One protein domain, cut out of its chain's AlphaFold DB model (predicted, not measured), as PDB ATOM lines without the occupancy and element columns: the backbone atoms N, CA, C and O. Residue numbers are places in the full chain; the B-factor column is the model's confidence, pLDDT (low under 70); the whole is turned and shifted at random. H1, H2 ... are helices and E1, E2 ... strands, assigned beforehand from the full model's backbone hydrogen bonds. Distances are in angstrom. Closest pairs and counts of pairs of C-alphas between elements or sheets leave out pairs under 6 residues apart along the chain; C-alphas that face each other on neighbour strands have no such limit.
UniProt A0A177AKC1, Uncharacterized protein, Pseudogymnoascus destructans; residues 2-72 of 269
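AT A GLANCE: This is residues 2 to 72 of the 269 residues of an uncharacterized protein of Pseudogymnoascus destructans (UniProt A0A177AKC1). A long kinked helix, H3, makes the long axis; short helices H1 and H2 pack on its residues 54 to 68, and the tip of hairpin E1-E2, residues 13 to 18, sticks out. The 71 printed residues run H1, E1, E2, H2, H3, mostly helix, with one antiparallel sheet. The outline is flat, 37 by 34 by 17 A, only just compact, close to loose, with radius of gyration of the C-alphas 13.3 A.

HOW THE PARTS SIT: H1, residues 2 to 6, touches residues 60 to 68 alone of H3, residues 46 to 68; the closest C-alphas, Ala 5 and Arg 64, are 4.3 A apart. E1, residues 11 to 14, and E2, residues 17 to 20, form an antiparallel hairpin; N 12 and O 19, 2.8 A apart, are within hydrogen-bond range. Both strands are apart from H3. H2, residues 21 to 28, touches residues 54 to 61 alone of H3, opposite ways at a steep tilt of 55 degrees; the closest C-alphas, Leu 28 and Lys 58, are 7.3 A apart. Every O i to N i+4 pair is within range in H1 and H2, 17 of 19 in H3.

IN THESE COORDINATES: H1 begins at C-alpha 2 (20.315, -10.534, -39.992). H3, 31.8 A long, has a kink of 38 degrees near residue 53 and ends at C-alpha 68 (17.213, -17.465, -50.155).

THE WHOLE: The printed part has no cut. The H2 to H3 link, residues 29 to 45, is long. Residues 28 to 53 and 55 have pLDDT under 70.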
ATOM      1  N   GLN A   2      21.369 -10.767 -39.000       86.69
ATOM      2  CA  GLN A   2      20.315 -10.534 -39.992       86.69
ATOM      3  C   GLN A   2      20.802  -9.847 -41.276       86.69
ATOM      4  O   GLN A   2      20.486 -10.314 -42.362       86.69
ATOM      5  N   GLU A   3      21.617  -8.795 -41.173       89.25
ATOM      6  CA  GLU A   3      22.145  -8.077 -42.345       89.25
ATOM      7  C   GLU A   3      22.919  -8.990 -43.303       89.25
ATOM      8  O   GLU A   3      22.665  -8.990 -44.504       89.25
ATOM      9  N   LEU A   4      23.815  -9.825 -42.769       88.94
ATOM     10  CA  LEU A   4      24.608 -10.762 -43.566       88.94
ATOM     11  C   LEU A   4      23.726 -11.871 -44.159       88.94
ATOM     12  O   LEU A   4      23.829 -12.188 -45.342       88.94
ATOM     13  N   ALA A   5      22.815 -12.434 -43.366       88.06
ATOM     14  CA  ALA A   5      21.929 -13.497 -43.831       88.06
ATOM     15  C   ALA A   5      20.941 -13.023 -44.916       88.06
ATOM     16  O   ALA A   5      20.639 -13.785 -45.831       88.06
ATOM     17  N   CYS A   6      20.471 -11.773 -44.850       87.62
ATOM     18  CA  CYS A   6      19.504 -11.209 -45.798       87.62
ATOM     19  C   CYS A   6      20.138 -10.495 -47.001       87.62
ATOM     20  O   CYS A   6      19.426 -10.180 -47.954       87.62
ATOM     21  N   ALA A   7      21.438 -10.185 -46.971       89.69
ATOM     22  CA  ALA A   7      22.080  -9.433 -48.047       89.69
ATOM     23  C   ALA A   7      21.929 -10.152 -49.405       89.69
ATOM     24  O   ALA A   7      21.981 -11.371 -49.459       89.69
ATOM     25  N   PRO A   8      21.813  -9.473 -50.550       86.75
ATOM     26  CA  PRO A   8      21.875 -10.155 -51.846       86.75
ATOM     27  C   PRO A   8      23.299 -10.625 -52.180       86.75
ATOM     28  O   PRO A   8      23.469 -11.662 -52.812       86.75
ATOM     29  N   ARG A   9      24.321  -9.915 -51.688       88.12
ATOM     30  CA  ARG A   9      25.743 -10.225 -51.878       88.12
ATOM     31  C   ARG A   9      26.552  -9.747 -50.675       88.12
ATOM     32  O   ARG A   9      26.227  -8.708 -50.106       88.12
ATOM     33  N   ILE A  10      27.605 -10.478 -50.319       90.00
ATOM     34  CA  ILE A  10      28.523 -10.129 -49.230       90.00
ATOM     35  C   ILE A  10      29.945 -10.107 -49.795       90.00
ATOM     36  O   ILE A  10      30.326 -10.973 -50.578       90.00
ATOM     37  N   SER A  11      30.742  -9.124 -49.389       90.69
ATOM     38  CA  SER A  11      32.173  -9.082 -49.692       90.69
ATOM     39  C   SER A  11      32.935  -8.725 -48.422       90.69
ATOM     40  O   SER A  11      32.589  -7.763 -47.738       90.69
ATOM     41  N   LEU A  12      33.962  -9.506 -48.094       87.12
ATOM     42  CA  LEU A  12      34.836  -9.248 -46.959       87.12
ATOM     43  C   LEU A  12      35.954  -8.302 -47.404       87.12
ATOM     44  O   LEU A  12      36.696  -8.611 -48.336       87.12
ATOM     45  N   ILE A  13      36.082  -7.153 -46.743       90.44
ATOM     46  CA  ILE A  13      37.091  -6.141 -47.074       90.44
ATOM     47  C   ILE A  13      38.083  -6.033 -45.917       90.44
ATOM     48  O   ILE A  13      37.693  -5.772 -44.782       90.44
ATOM     49  N   ILE A  14      39.372  -6.218 -46.211       89.06
ATOM     50  CA  ILE A  14      40.469  -6.064 -45.248       89.06
ATOM     51  C   ILE A  14      41.529  -5.151 -45.870       89.06
ATOM     52  O   ILE A  14      42.302  -5.552 -46.747       89.06
ATOM     53  N   GLY A  15      41.560  -3.891 -45.431       91.81
ATOM     54  CA  GLY A  15      42.426  -2.865 -46.013       91.81
ATOM     55  C   GLY A  15      42.124  -2.658 -47.500       91.81
ATOM     56  O   GLY A  15      41.028  -2.251 -47.862       91.81
ATOM     57  N   LYS A  16      43.099  -2.952 -48.371       92.81
ATOM     58  CA  LYS A  16      42.950  -2.873 -49.840       92.81
ATOM     59  C   LYS A  16      42.533  -4.198 -50.492       92.81
ATOM     60  O   LYS A  16      42.485  -4.283 -51.714       92.81
ATOM     61  N   ARG A  17      42.308  -5.253 -49.703       92.44
ATOM     62  CA  ARG A  17      41.938  -6.581 -50.208       92.44
ATOM     63  C   ARG A  17      40.437  -6.782 -50.079       92.44
ATOM     64  O   ARG A  17      39.843  -6.374 -49.086       92.44
ATOM     65  N   THR A  18      39.850  -7.423 -51.082       91.75
ATOM     66  CA  THR A  18      38.443  -7.825 -51.096       91.75
ATOM     67  C   THR A  18      38.376  -9.317 -51.385       91.75
ATOM     68  O   THR A  18      39.091  -9.799 -52.262       91.75
ATOM     69  N   LEU A  19      37.542 -10.031 -50.640       86.69
ATOM     70  CA  LEU A  19      37.261 -11.447 -50.816       86.69
ATOM     71  C   LEU A  19      35.754 -11.618 -50.981       86.69
ATOM     72  O   LEU A  19      34.978 -11.149 -50.145       86.69
ATOM     73  N   ASP A  20      35.343 -12.256 -52.073       88.44
ATOM     74  CA  ASP A  20      33.935 -12.559 -52.296       88.44
ATOM     75  C   ASP A  20      33.475 -13.673 -51.345       88.44
ATOM     76  O   ASP A  20      34.218 -14.619 -51.062       88.44
ATOM     77  N   TRP A  21      32.259 -13.542 -50.824       87.44
ATOM     78  CA  TRP A  21      31.699 -14.525 -49.907       87.44
ATOM     79  C   TRP A  21      31.478 -15.888 -50.564       87.44
ATOM     80  O   TRP A  21      31.630 -16.907 -49.895       87.44
ATOM     81  N   ASP A  22      31.207 -15.933 -51.869       83.94
ATOM     82  CA  ASP A  22      31.034 -17.192 -52.591       83.94
ATOM     83  C   ASP A  22      32.344 -17.988 -52.633       83.94
ATOM     84  O   ASP A  22      32.330 -19.205 -52.472       83.94
ATOM     85  N   MET A  23      33.494 -17.308 -52.722       81.75
ATOM     86  CA  MET A  23      34.807 -17.957 -52.628       81.75
ATOM     87  C   MET A  23      35.042 -18.566 -51.236       81.75
ATOM     88  O   MET A  23      35.582 -19.667 -51.132       81.75
ATOM     89  N   LEU A  24      34.606 -17.883 -50.170       76.75
ATOM     90  CA  LEU A  24      34.616 -18.432 -48.808       76.75
ATOM     91  C   LEU A  24      33.690 -19.645 -48.683       76.75
ATOM     92  O   LEU A  24      34.084 -20.653 -48.105       76.75
ATOM     93  N   ASN A  25      32.479 -19.573 -49.236       73.69
ATOM     94  CA  ASN A  25      31.525 -20.678 -49.200       73.69
ATOM     95  C   ASN A  25      32.049 -21.914 -49.948       73.69
ATOM     96  O   ASN A  25      32.024 -23.014 -49.404       73.69
ATOM     97  N   SER A  26      32.593 -21.735 -51.158       75.94
ATOM     98  CA  SER A  26      33.209 -22.826 -51.924       75.94
ATOM     99  C   SER A  26      34.369 -23.484 -51.179       75.94
ATOM    100  O   SER A  26      34.552 -24.692 -51.296       75.94
ATOM    101  N   PHE A  27      35.133 -22.714 -50.400       72.31
ATOM    102  CA  PHE A  27      36.196 -23.251 -49.551       72.31
ATOM    103  C   PHE A  27      35.655 -24.068 -48.364       72.31
ATOM    104  O   PHE A  27      36.243 -25.085 -48.012       72.31
ATOM    105  N   LEU A  28      34.543 -23.647 -47.750       68.19
ATOM    106  CA  LEU A  28      33.955 -24.319 -46.581       68.19
ATOM    107  C   LEU A  28      33.134 -25.576 -46.929       68.19
ATOM    108  O   LEU A  28      32.993 -26.453 -46.074       68.19
ATOM    109  N   GLY A  29      32.624 -25.667 -48.162       63.09
ATOM    110  CA  GLY A  29      31.880 -26.816 -48.686       63.09
ATOM    111  C   GLY A  29      30.502 -27.054 -48.043       63.09
ATOM    112  O   GLY A  29      30.120 -26.418 -47.061       63.09
ATOM    113  N   ASP A  30      29.761 -28.025 -48.590       58.09
ATOM    114  CA  ASP A  30      28.390 -28.387 -48.166       58.09
ATOM    115  C   ASP A  30      28.333 -29.335 -46.964       58.09
ATOM    116  O   ASP A  30      27.259 -29.768 -46.536       58.09
ATOM    117  N   ALA A  31      29.487 -29.722 -46.426       50.59
ATOM    118  CA  ALA A  31      29.531 -30.715 -45.372       50.59
ATOM    119  C   ALA A  31      28.723 -30.226 -44.159       50.59
ATOM    120  O   ALA A  31      28.792 -29.058 -43.773       50.59
ATOM    121  N   GLN A  32      27.927 -31.110 -43.556       47.59
ATOM    122  CA  GLN A  32      27.111 -30.767 -42.390       47.59
ATOM    123  C   GLN A  32      28.006 -30.262 -41.247       47.59
ATOM    124  O   GLN A  32      29.228 -30.414 -41.275       47.59
ATOM    125  N   TYR A  33      27.423 -29.573 -40.268       43.88
ATOM    126  CA  TYR A  33      28.144 -28.894 -39.181       43.88
ATOM    127  C   TYR A  33      29.229 -29.765 -38.504       43.88
ATOM    128  O   TYR A  33      30.259 -29.224 -38.113       43.88
ATOM    129  N   SER A  34      29.061 -31.093 -38.466       40.75
ATOM    130  CA  SER A  34      30.073 -32.046 -37.988       40.75
ATOM    131  C   SER A  34      31.168 -32.405 -39.007       40.75
ATOM    132  O   SER A  34      32.307 -32.611 -38.613       40.75
ATOM    133  N   ASP A  35      30.869 -32.464 -40.306       38.12
ATOM    134  CA  ASP A  35      31.698 -33.177 -41.295       38.12
ATOM    135  C   ASP A  35      32.708 -32.301 -42.053       38.12
ATOM    136  O   ASP A  35      33.725 -32.802 -42.525       38.12
ATOM    137  N   ALA A  36      32.505 -30.978 -42.127       36.12
ATOM    138  CA  ALA A  36      33.444 -30.100 -42.855       36.12
ATOM    139  C   ALA A  36      34.833 -30.021 -42.208       36.12
ATOM    140  O   ALA A  36      35.786 -29.584 -42.843       36.12
ATOM    141  N   PHE A  37      34.943 -30.444 -40.948       41.59
ATOM    142  CA  PHE A  37      36.187 -30.439 -40.183       41.59
ATOM    143  C   PHE A  37      36.705 -31.856 -39.885       41.59
ATOM    144  O   PHE A  37      37.750 -32.000 -39.252       41.59
ATOM    145  N   HIS A  38      36.026 -32.897 -40.389       43.75
ATOM    146  CA  HIS A  38      36.563 -34.260 -40.471       43.75
ATOM    147  C   HIS A  38      37.454 -34.475 -41.712       43.75
ATOM    148  O   HIS A  38      38.053 -35.538 -41.858       43.75
ATOM    149  N   MET A  39      37.613 -33.458 -42.569       34.97
ATOM    150  CA  MET A  39      38.559 -33.470 -43.687       34.97
ATOM    151  C   MET A  39      39.931 -32.911 -43.265       34.97
ATOM    152  O   MET A  39      40.039 -31.759 -42.854       34.97
ATOM    153  N   GLU A  40      40.964 -33.758 -43.373       36.66
ATOM    154  CA  GLU A  40      42.429 -33.525 -43.449       36.66
ATOM    155  C   GLU A  40      43.148 -32.696 -42.343       36.66
ATOM    156  O   GLU A  40      44.357 -32.830 -42.177       36.66
ATOM    157  N   TRP A  41      42.449 -31.913 -41.512       41.88
ATOM    158  CA  TRP A  41      43.048 -30.930 -40.579       41.88
ATOM    159  C   TRP A  41      42.758 -31.230 -39.094       41.88
ATOM    160  O   TRP A  41      42.972 -30.391 -38.216       41.88
ATOM    161  N   GLY A  42      42.271 -32.439 -38.798       37.22
ATOM    162  CA  GLY A  42      41.663 -32.814 -37.516       37.22
ATOM    163  C   GLY A  42      42.592 -32.970 -36.302       37.22
ATOM    164  O   GLY A  42      42.090 -33.185 -35.202       37.22
ATOM    165  N   HIS A  43      43.917 -32.856 -36.435       45.91
ATOM    166  CA  HIS A  43      44.840 -33.155 -35.324       45.91
ATOM    167  C   HIS A  43      45.978 -32.131 -35.142       45.91
ATOM    168  O   HIS A  43      47.115 -32.501 -34.861       45.91
ATOM    169  N   GLY A  44      45.680 -30.831 -35.260       45.00
ATOM    170  CA  GLY A  44      46.646 -29.755 -34.985       45.00
ATOM    171  C   GLY A  44      46.010 -28.463 -34.460       45.00
ATOM    172  O   GLY A  44      44.796 -28.297 -34.504       45.00
ATOM    173  N   THR A  45      46.832 -27.518 -33.990       45.38
ATOM    174  CA  THR A  45      46.412 -26.216 -33.419       45.38
ATOM    175  C   THR A  45      45.636 -25.317 -34.390       45.38
ATOM    176  O   THR A  45      44.893 -24.439 -33.957       45.38
ATOM    177  N   VAL A  46      45.770 -25.552 -35.698       46.19
ATOM    178  CA  VAL A  46      45.064 -24.815 -36.758       46.19
ATOM    179  C   VAL A  46      43.589 -25.227 -36.856       46.19
ATOM    180  O   VAL A  46      42.747 -24.377 -37.133       46.19
ATOM    181  N   GLY A  47      43.251 -26.488 -36.561       50.81
ATOM    182  CA  GLY A  47      41.881 -27.013 -36.626       50.81
ATOM    183  C   GLY A  47      40.901 -26.299 -35.682       50.81
ATOM    184  O   GLY A  47      39.870 -25.825 -36.152       50.81
ATOM    185  N   PRO A  48      41.217 -26.128 -34.383       51.69
ATOM    186  CA  PRO A  48      40.368 -25.397 -33.438       51.69
ATOM    187  C   PRO A  48      40.196 -23.909 -33.778       51.69
ATOM    188  O   PRO A  48      39.088 -23.389 -33.695       51.69
ATOM    189  N   MET A  49      41.264 -23.228 -34.213       52.12
ATOM    190  CA  MET A  49      41.224 -21.799 -34.566       52.12
ATOM    191  C   MET A  49      40.425 -21.545 -35.854       52.12
ATOM    192  O   MET A  49      39.624 -20.606 -35.934       52.12
ATOM    193  N   ALA A  50      40.628 -22.399 -36.862       52.31
ATOM    194  CA  ALA A  50      39.832 -22.409 -38.081       52.31
ATOM    195  C   ALA A  50      38.374 -22.772 -37.764       52.31
ATOM    196  O   ALA A  50      37.468 -22.102 -38.250       52.31
ATOM    197  N   GLY A  51      38.143 -23.749 -36.887       55.66
ATOM    198  CA  GLY A  51      36.822 -24.104 -36.378       55.66
ATOM    199  C   GLY A  51      36.100 -22.902 -35.774       55.66
ATOM    200  O   GLY A  51      34.997 -22.585 -36.207       55.66
ATOM    201  N   GLU A  52      36.727 -22.177 -34.845       58.38
ATOM    202  CA  GLU A  52      36.089 -21.040 -34.168       58.38
ATOM    203  C   GLU A  52      35.765 -19.896 -35.141       58.38
ATOM    204  O   GLU A  52      34.689 -19.289 -35.093       58.38
ATOM    205  N   THR A  53      36.695 -19.612 -36.053       64.06
ATOM    206  CA  THR A  53      36.553 -18.514 -37.015       64.06
ATOM    207  C   THR A  53      35.512 -18.848 -38.083       64.06
ATOM    208  O   THR A  53      34.629 -18.038 -38.377       64.06
ATOM    209  N   PHE A  54      35.577 -20.052 -38.653       70.19
ATOM    210  CA  PHE A  54      34.733 -20.451 -39.774       70.19
ATOM    211  C   PHE A  54      33.384 -21.040 -39.352       70.19
ATOM    212  O   PHE A  54      32.450 -20.986 -40.150       70.19
ATOM    213  N   SER A  55      33.213 -21.515 -38.112       68.38
ATOM    214  CA  SER A  55      31.909 -21.975 -37.601       68.38
ATOM    215  C   SER A  55      30.856 -20.866 -37.676       68.38
ATOM    216  O   SER A  55      29.747 -21.075 -38.174       68.38
ATOM    217  N   LYS A  56      31.219 -19.636 -37.291       73.50
ATOM    218  CA  LYS A  56      30.320 -18.471 -37.368       73.50
ATOM    219  C   LYS A  56      29.973 -18.117 -38.813       73.50
ATOM    220  O   LYS A  56      28.807 -17.879 -39.122       73.50
ATOM    221  N   VAL A  57      30.970 -18.125 -39.699       77.56
ATOM    222  CA  VAL A  57      30.801 -17.872 -41.142       77.56
ATOM    223  C   VAL A  57      29.853 -18.903 -41.755       77.56
ATOM    224  O   VAL A  57      28.879 -18.536 -42.410       77.56
ATOM    225  N   LYS A  58      30.074 -20.187 -41.468       75.81
ATOM    226  CA  LYS A  58      29.234 -21.291 -41.934       75.81
ATOM    227  C   LYS A  58      27.816 -21.225 -41.373       75.81
ATOM    228  O   LYS A  58      26.854 -21.463 -42.092       75.81
ATOM    229  N   THR A  59      27.662 -20.843 -40.111       78.00
ATOM    230  CA  THR A  59      26.350 -20.650 -39.481       78.00
ATOM    231  C   THR A  59      25.548 -19.545 -40.174       78.00
ATOM    232  O   THR A  59      24.361 -19.723 -40.462       78.00
ATOM    233  N   ILE A  60      26.198 -18.422 -40.502       84.50
ATOM    234  CA  ILE A  60      25.598 -17.337 -41.293       84.50
ATOM    235  C   ILE A  60      25.228 -17.837 -42.691       84.50
ATOM    236  O   ILE A  60      24.134 -17.544 -43.169       84.50
ATOM    237  N   GLN A  61      26.109 -18.608 -43.329       83.94
ATOM    238  CA  GLN A  61      25.872 -19.158 -44.659       83.94
ATOM    239  C   GLN A  61      24.681 -20.123 -44.689       83.94
ATOM    240  O   GLN A  61      23.807 -19.983 -45.537       83.94
ATOM    241  N   ASN A  62      24.577 -21.037 -43.725       81.62
ATOM    242  CA  ASN A  62      23.438 -21.948 -43.619       81.62
ATOM    243  C   ASN A  62      22.121 -21.175 -43.463       81.62
ATOM    244  O   ASN A  62      21.149 -21.450 -44.165       81.62
ATOM    245  N   GLN A  63      22.097 -20.155 -42.595       84.69
ATOM    246  CA  GLN A  63      20.931 -19.281 -42.446       84.69
ATOM    247  C   GLN A  63      20.597 -18.548 -43.754       84.69
ATOM    248  O   GLN A  63      19.426 -18.430 -44.111       84.69
ATOM    249  N   ARG A  64      21.611 -18.044 -44.461       88.56
ATOM    250  CA  ARG A  64      21.461 -17.343 -45.739       88.56
ATOM    251  C   ARG A  64      20.828 -18.241 -46.802       88.56
ATOM    252  O   ARG A  64      19.871 -17.816 -47.442       88.56
ATOM    253  N   THR A  65      21.301 -19.478 -46.940       86.50
ATOM    254  CA  THR A  65      20.734 -20.463 -47.872       86.50
ATOM    255  C   THR A  65      19.257 -20.723 -47.576       86.50
ATOM    256  O   THR A  65      18.437 -20.708 -48.493       86.50
ATOM    257  N   MET A  66      18.885 -20.871 -46.296       85.81
ATOM    258  CA  MET A  66      17.478 -21.018 -45.897       85.81
ATOM    259  C   MET A  66      16.648 -19.795 -46.311       85.81
ATOM    260  O   MET A  66      15.605 -19.943 -46.945       85.81
ATOM    261  N   MET A  67      17.139 -18.584 -46.027       87.25
ATOM    262  CA  MET A  67      16.447 -17.336 -46.376       87.25
ATOM    263  C   MET A  67      16.256 -17.181 -47.891       87.25
ATOM    264  O   MET A  67      15.179 -16.787 -48.336       87.25
ATOM    265  N   GLN A  68      17.274 -17.511 -48.690       87.00
ATOM    266  CA  GLN A  68      17.213 -17.465 -50.155       87.00
ATOM    267  C   GLN A  68      16.240 -18.499 -50.734       87.00
ATOM    268  O   GLN A  68      15.561 -18.213 -51.716       87.00
ATOM    269  N   ALA A  69      16.113 -19.663 -50.093       88.00
ATOM    270  CA  ALA A  69      15.108 -20.671 -50.425       88.00
ATOM    271  C   ALA A  69      13.683 -20.293 -49.963       88.00
ATOM    272  O   ALA A  69      12.758 -21.091 -50.104       88.00
ATOM    273  N   GLY A  70      13.490 -19.104 -49.377       85.06
ATOM    274  CA  GLY A  70      12.212 -18.668 -48.812       85.06
ATOM    275  C   GLY A  70      11.828 -19.390 -47.517       85.06
ATOM    276  O   GLY A  70      10.706 -19.233 -47.037       85.06
ATOM    277  N   GLN A  71      12.743 -20.170 -46.936       84.00
ATOM    278  CA  GLN A  71      12.536 -20.863 -45.672       84.00
ATOM    279  C   GLN A  71      12.832 -19.924 -44.504       84.00
ATOM    280  O   GLN A  71      13.812 -19.179 -44.496       84.00
ATOM    281  N   ARG A  72      11.990 -19.991 -43.474       79.31
ATOM    282  CA  ARG A  72      12.192 -19.292 -42.203       79.31
ATOM    283  C   ARG A  72      12.185 -20.307 -41.077       79.31
ATOM    284  O   ARG A  72      11.454 -21.291 -41.142       79.31
TER     285      ARG A  72